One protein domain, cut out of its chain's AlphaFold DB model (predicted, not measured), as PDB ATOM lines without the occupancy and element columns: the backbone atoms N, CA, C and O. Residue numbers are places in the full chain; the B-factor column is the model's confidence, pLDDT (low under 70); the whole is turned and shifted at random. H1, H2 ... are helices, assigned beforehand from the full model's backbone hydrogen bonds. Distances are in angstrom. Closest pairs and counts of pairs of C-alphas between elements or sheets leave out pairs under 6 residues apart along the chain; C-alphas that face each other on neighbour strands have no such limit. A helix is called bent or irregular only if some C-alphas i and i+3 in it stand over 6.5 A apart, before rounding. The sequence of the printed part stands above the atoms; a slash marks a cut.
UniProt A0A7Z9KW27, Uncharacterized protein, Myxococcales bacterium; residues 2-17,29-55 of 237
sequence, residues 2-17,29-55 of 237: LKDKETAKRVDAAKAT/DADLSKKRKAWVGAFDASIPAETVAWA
ATOM      1  N   LEU A   2     -29.392 -48.965 -41.727       53.56
ATOM      2  CA  LEU A   2     -30.138 -49.013 -40.447       53.56
ATOM      3  C   LEU A   2     -30.108 -47.682 -39.669       53.56
ATOM      4  O   LEU A   2     -31.162 -47.203 -39.261       53.56
ATOM      5  N   LYS A   3     -28.937 -47.033 -39.565       65.25
ATOM      6  CA  LYS A   3     -28.797 -45.695 -38.949       65.25
ATOM      7  C   LYS A   3     -29.632 -44.616 -39.653       65.25
ATOM      8  O   LYS A   3     -30.076 -43.663 -39.023       65.25
ATOM      9  N   ASP A   4     -29.895 -44.788 -40.945       67.25
ATOM     10  CA  ASP A   4     -30.580 -43.783 -41.764       67.25
ATOM     11  C   ASP A   4     -32.091 -43.785 -41.503       67.25
ATOM     12  O   ASP A   4     -32.715 -42.728 -41.410       67.25
ATOM     13  N   LYS A   5     -32.670 -44.975 -41.293       77.06
ATOM     14  CA  LYS A   5     -34.083 -45.122 -40.916       77.06
ATOM     15  C   LYS A   5     -34.364 -44.544 -39.532       77.06
ATOM     16  O   LYS A   5     -35.419 -43.955 -39.313       77.06
ATOM     17  N   GLU A   6     -33.421 -44.702 -38.607       79.06
ATOM     18  CA  GLU A   6     -33.549 -44.176 -37.250       79.06
ATOM     19  C   GLU A   6     -33.492 -42.643 -37.234       79.06
ATOM     20  O   GLU A   6     -34.336 -42.003 -36.606       79.06
ATOM     21  N   THR A   7     -32.576 -42.040 -37.998       81.19
ATOM     22  CA  THR A   7     -32.493 -40.578 -38.145       81.19
ATOM     23  C   THR A   7     -33.750 -39.995 -38.789       81.19
ATOM     24  O   THR A   7     -34.293 -39.020 -38.272       81.19
ATOM     25  N   ALA A   8     -34.264 -40.614 -39.859       81.25
ATOM     26  CA  ALA A   8     -35.506 -40.181 -40.506       81.25
ATOM     27  C   ALA A   8     -36.694 -40.210 -39.529       81.25
ATOM     28  O   ALA A   8     -37.383 -39.208 -39.351       81.25
ATOM     29  N   LYS A   9     -36.848 -41.313 -38.784       85.38
ATOM     30  CA  LYS A   9     -37.900 -41.459 -37.770       85.38
ATOM     31  C   LYS A   9     -37.804 -40.401 -36.662       85.38
ATOM     32  O   LYS A   9     -38.830 -39.918 -36.188       85.38
ATOM     33  N   ARG A  10     -36.588 -40.025 -36.245       85.69
ATOM     34  CA  ARG A  10     -36.366 -38.967 -35.242       85.69
ATOM     35  C   ARG A  10     -36.757 -37.584 -35.766       85.69
ATOM     36  O   ARG A  10     -37.351 -36.815 -35.013       85.69
ATOM     37  N   VAL A  11     -36.464 -37.282 -37.031       86.06
ATOM     38  CA  VAL A  11     -36.860 -36.016 -37.672       86.06
ATOM     39  C   VAL A  11     -38.381 -35.929 -37.810       86.06
ATOM     40  O   VAL A  11     -38.963 -34.908 -37.445       86.06
ATOM     41  N   ASP A  12     -39.040 -37.004 -38.246       87.69
ATOM     42  CA  ASP A  12     -40.502 -37.041 -38.376       87.69
ATOM     43  C   ASP A  12     -41.201 -36.876 -37.018       87.69
ATOM     44  O   ASP A  12     -42.147 -36.096 -36.885       87.69
ATOM     45  N   ALA A  13     -40.689 -37.539 -35.976       89.94
ATOM     46  CA  ALA A  13     -41.192 -37.384 -34.613       89.94
ATOM     47  C   ALA A  13     -41.010 -35.949 -34.080       89.94
ATOM     48  O   ALA A  13     -41.913 -35.400 -33.439       89.94
ATOM     49  N   ALA A  14     -39.871 -35.309 -34.369       88.19
ATOM     50  CA  ALA A  14     -39.621 -33.917 -33.999       88.19
ATOM     51  C   ALA A  14     -40.580 -32.949 -34.715       88.19
ATOM     52  O   ALA A  14     -41.148 -32.067 -34.069       88.19
ATOM     53  N   LYS A  15     -40.840 -33.152 -36.016       90.19
ATOM     54  CA  LYS A  15     -41.819 -32.367 -36.791       90.19
ATOM     55  C   LYS A  15     -43.245 -32.532 -36.261       90.19
ATOM     56  O   LYS A  15     -43.958 -31.539 -36.115       90.19
ATOM     57  N   ALA A  16     -43.653 -33.755 -35.921       91.81
ATOM     58  CA  ALA A  16     -44.966 -34.018 -35.326       91.81
ATOM     59  C   ALA A  16     -45.134 -33.308 -33.970       91.81
ATOM     60  O   ALA A  16     -46.179 -32.720 -33.692       91.81
ATOM     61  N   THR A  17     -44.075 -33.299 -33.155       92.19
ATOM     62  CA  THR A  17     -44.046 -32.596 -31.862       92.19
ATOM     63  C   THR A  17     -44.106 -31.078 -32.052       92.19
ATOM     64  O   THR A  17     -44.850 -30.389 -31.363       92.19
ATOM     65  N   ASP A  29     -50.052 -16.493 -19.652       95.00
ATOM     66  CA  ASP A  29     -49.767 -15.071 -19.480       95.00
ATOM     67  C   ASP A  29     -48.849 -14.548 -20.604       95.00
ATOM     68  O   ASP A  29     -48.211 -15.301 -21.350       95.00
ATOM     69  N   ALA A  30     -48.790 -13.225 -20.742       91.62
ATOM     70  CA  ALA A  30     -48.089 -12.579 -21.846       91.62
ATOM     71  C   ALA A  30     -46.573 -12.867 -21.871       91.62
ATOM     72  O   ALA A  30     -45.996 -12.976 -22.958       91.62
ATOM     73  N   ASP A  31     -45.926 -13.013 -20.708       93.31
ATOM     74  CA  ASP A  31     -44.488 -13.291 -20.630       93.31
ATOM     75  C   ASP A  31     -44.193 -14.749 -21.011       93.31
ATOM     76  O   ASP A  31     -43.320 -15.016 -21.848       93.31
ATOM     77  N   LEU A  32     -44.981 -15.698 -20.494       90.00
ATOM     78  CA  LEU A  32     -44.859 -17.111 -20.858       90.00
ATOM     79  C   LEU A  32     -45.190 -17.369 -22.331       90.00
ATOM     80  O   LEU A  32     -44.490 -18.143 -22.986       90.00
ATOM     81  N   SER A  33     -46.183 -16.678 -22.892       89.88
ATOM     82  CA  SER A  33     -46.508 -16.761 -24.322       89.88
ATOM     83  C   SER A  33     -45.330 -16.316 -25.202       89.88
ATOM     84  O   SER A  33     -44.960 -16.999 -26.165       89.88
ATOM     85  N   LYS A  34     -44.652 -15.221 -24.825       92.56
ATOM     86  CA  LYS A  34     -43.453 -14.731 -25.523       92.56
ATOM     87  C   LYS A  34     -42.298 -15.732 -25.446       92.56
ATOM     88  O   LYS A  34     -41.680 -16.024 -26.473       92.56
ATOM     89  N   LYS A  35     -42.026 -16.283 -24.257       93.38
ATOM     90  CA  LYS A  35     -40.980 -17.301 -24.044       93.38
ATOM     91  C   LYS A  35     -41.267 -18.580 -24.828       93.38
ATOM     92  O   LYS A  35     -40.372 -19.088 -25.503       93.38
ATOM     93  N   ARG A  36     -42.517 -19.051 -24.822       91.44
ATOM     94  CA  ARG A  36     -42.950 -20.219 -25.601       91.44
ATOM     95  C   ARG A  36     -42.751 -19.993 -27.094       91.44
ATOM     96  O   ARG A  36     -42.187 -20.855 -27.757       91.44
ATOM     97  N   LYS A  37     -43.143 -18.833 -27.628       92.44
ATOM     98  CA  LYS A  37     -42.951 -18.511 -29.050       92.44
ATOM     99  C   LYS A  37     -41.471 -18.502 -29.448       92.44
ATOM    100  O   LYS A  37     -41.124 -19.044 -30.494       92.44
ATOM    101  N   ALA A  38     -40.607 -17.929 -28.607       93.62
ATOM    102  CA  ALA A  38     -39.163 -17.928 -28.836       93.62
ATOM    103  C   ALA A  38     -38.576 -19.349 -28.810       93.62
ATOM    104  O   ALA A  38     -37.819 -19.714 -29.706       93.62
ATOM    105  N   TRP A  39     -38.974 -20.167 -27.832       95.19
ATOM    106  CA  TRP A  39     -38.522 -21.552 -27.722       95.19
ATOM    107  C   TRP A  39     -39.006 -22.424 -28.889       95.19
ATOM    108  O   TRP A  39     -38.199 -23.127 -29.484       95.19
ATOM    109  N   VAL A  40     -40.285 -22.331 -29.279       93.88
ATOM    110  CA  VAL A  40     -40.830 -23.063 -30.439       93.88
ATOM    111  C   VAL A  40     -40.097 -22.670 -31.723       93.88
ATOM    112  O   VAL A  40     -39.795 -23.540 -32.533       93.88
ATOM    113  N   GLY A  41     -39.767 -21.387 -31.904       92.31
ATOM    114  CA  GLY A  41     -38.978 -20.925 -33.050       92.31
ATOM    115  C   GLY A  41     -37.539 -21.454 -33.045       92.31
ATOM    116  O   GLY A  41     -37.042 -21.881 -34.083       92.31
ATOM    117  N   ALA A  42     -36.884 -21.480 -31.882       91.50
ATOM    118  CA  ALA A  42     -35.550 -22.065 -31.741       91.50
ATOM    119  C   ALA A  42     -35.558 -23.586 -31.976       91.50
ATOM    120  O   ALA A  42     -34.651 -24.115 -32.613       91.50
ATOM    121  N   PHE A  43     -36.596 -24.283 -31.504       90.75
ATOM    122  CA  PHE A  43     -36.784 -25.710 -31.741       90.75
ATOM    123  C   PHE A  43     -36.999 -26.002 -33.232       90.75
ATOM    124  O   PHE A  43     -36.322 -26.872 -33.768       90.75
ATOM    125  N   ASP A  44     -37.845 -25.229 -33.920       92.19
ATOM    126  CA  ASP A  44     -38.052 -25.314 -35.377       92.19
ATOM    127  C   ASP A  44     -36.728 -25.154 -36.143       92.19
ATOM    128  O   ASP A  44     -36.373 -25.996 -36.962       92.19
ATOM    129  N   ALA A  45     -35.926 -24.145 -35.785       90.31
ATOM    130  CA  ALA A  45     -34.613 -23.912 -36.387       90.31
ATOM    131  C   ALA A  45     -33.581 -25.020 -36.095       90.31
ATOM    132  O   ALA A  45     -32.608 -25.161 -36.836       90.31
ATOM    133  N   SER A  46     -33.768 -25.792 -35.017       86.81
ATOM    134  CA  SER A  46     -32.900 -26.922 -34.663       86.81
ATOM    135  C   SER A  46     -33.252 -28.214 -35.400       86.81
ATOM    136  O   SER A  46     -32.419 -29.120 -35.472       86.81
ATOM    137  N   ILE A  47     -34.467 -28.313 -35.956       84.62
ATOM    138  CA  ILE A  47     -34.828 -29.425 -36.829       84.62
ATOM    139  C   ILE A  47     -34.057 -29.200 -38.132       84.62
ATOM    140  O   ILE A  47     -34.273 -28.178 -38.784       84.62
ATOM    141  N   PRO A  48     -33.142 -30.107 -38.522       81.00
ATOM    142  CA  PRO A  48     -32.369 -29.929 -39.739       81.00
ATOM    143  C   PRO A  48     -33.334 -29.720 -40.907       81.00
ATOM    144  O   PRO A  48     -34.197 -30.570 -41.152       81.00
ATOM    145  N   ALA A  49     -33.209 -28.562 -41.570       74.94
ATOM    146  CA  ALA A  49     -33.984 -28.226 -42.756       74.94
ATOM    147  C   ALA A  49     -33.899 -29.418 -43.706       74.94
ATOM    148  O   ALA A  49     -32.812 -29.933 -43.961       74.94
ATOM    149  N   GLU A  50     -35.074 -29.902 -44.082       63.47
ATOM    150  CA  GLU A  50     -35.335 -31.149 -44.780       63.47
ATOM    151  C   GLU A  50     -34.144 -31.669 -45.586       63.47
ATOM    152  O   GLU A  50     -33.693 -31.019 -46.523       63.47
ATOM    153  N   THR A  51     -33.652 -32.839 -45.163       59.22
ATOM    154  CA  THR A  51     -32.902 -33.812 -45.958       59.22
ATOM    155  C   THR A  51     -32.020 -33.180 -47.028       59.22
ATOM    156  O   THR A  51     -32.501 -32.896 -48.125       59.22
ATOM    157  N   VAL A  52     -30.707 -33.079 -46.771       56.34
ATOM    158  CA  VAL A  52     -29.735 -33.182 -47.869       56.34
ATOM    159  C   VAL A  52     -30.233 -34.358 -48.688       56.34
ATOM    160  O   VAL A  52     -30.212 -35.479 -48.181       56.34
ATOM    161  N   ALA A  53     -30.821 -34.094 -49.857       57.53
ATOM    162  CA  ALA A  53     -31.204 -35.139 -50.773       57.53
ATOM    163  C   ALA A  53     -29.883 -35.844 -51.005       57.53
ATOM    164  O   ALA A  53     -28.962 -35.273 -51.593       57.53
ATOM    165  N   TRP A  54     -29.726 -37.005 -50.377       58.53
ATOM    166  CA  TRP A  54     -28.578 -37.851 -50.573       58.53
ATOM    167  C   TRP A  54     -28.746 -38.233 -52.024       58.53
ATOM    168  O   TRP A  54     -29.543 -39.112 -52.350       58.53
ATOM    169  N   ALA A  55     -28.098 -37.452 -52.899       62.84
ATOM    170  CA  ALA A  55     -27.960 -37.784 -54.295       62.84
ATOM    171  C   ALA A  55     -27.566 -39.255 -54.259       62.84
ATOM    172  O   ALA A  55     -26.609 -39.571 -53.536       62.84
TER     173      ALA A  55
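Overview. This is residues 2 to 17 and 29 to 55 of the 237 residues of an uncharacterized protein of Myxococcales bacterium (UniProt A0A7Z9KW27). Two helices of about the same length are set nearly end to end but offset sideways, and run roughly opposite ways along a thin rod. H2 makes one half of its length, H1 the other, and after H2 a tail with no named element, residues 47 to 55, runs on past H1 toward the level of its first residue. The printed part has 43 residues with two named helices, H1 then H2 along the chain, and no named strand; the class is all helix. The whole is only just extended, close to loose, with a radius of gyration of the C-alphas of 14.1 A and spans of 45 by 17 by 12 A.

Arrangement. H2, residues 30 to 46, is the longest helix by residues. H1, residues 2 to 17, and H2 are near each other, with 5 pairs of C-alphas within 10 A; the closest C-alphas are 8.1 A apart. Residues 29 to 42, of which 30 to 42 belong to H2, stand free. Residues 2 to 7 of H1 also stand free. In H1 and H2, every O i to N i+4 pair is within hydrogen-bond range.

Along the chain. H2 runs 24.5 A from C-alpha 30 at (-48.089, -12.579, -21.846) to C-alpha 46 at (-32.900, -26.922, -34.663). H1 runs 23.2 A from C-alpha 2 at (-30.138, -49.013, -40.447) to C-alpha 17. Neither helix is bent.

Size, cuts and confidence. The two C-alphas farthest apart are those of Asp 29 and Ala 55, at 46.9 A. Residues 18 to 28 are not printed, and C-alphas 17 and 29 are 22.2 A apart across the cut. The mean pLDDT of the printed part is 82.7; residues 2 to 4 and 50 to 55 are under 70.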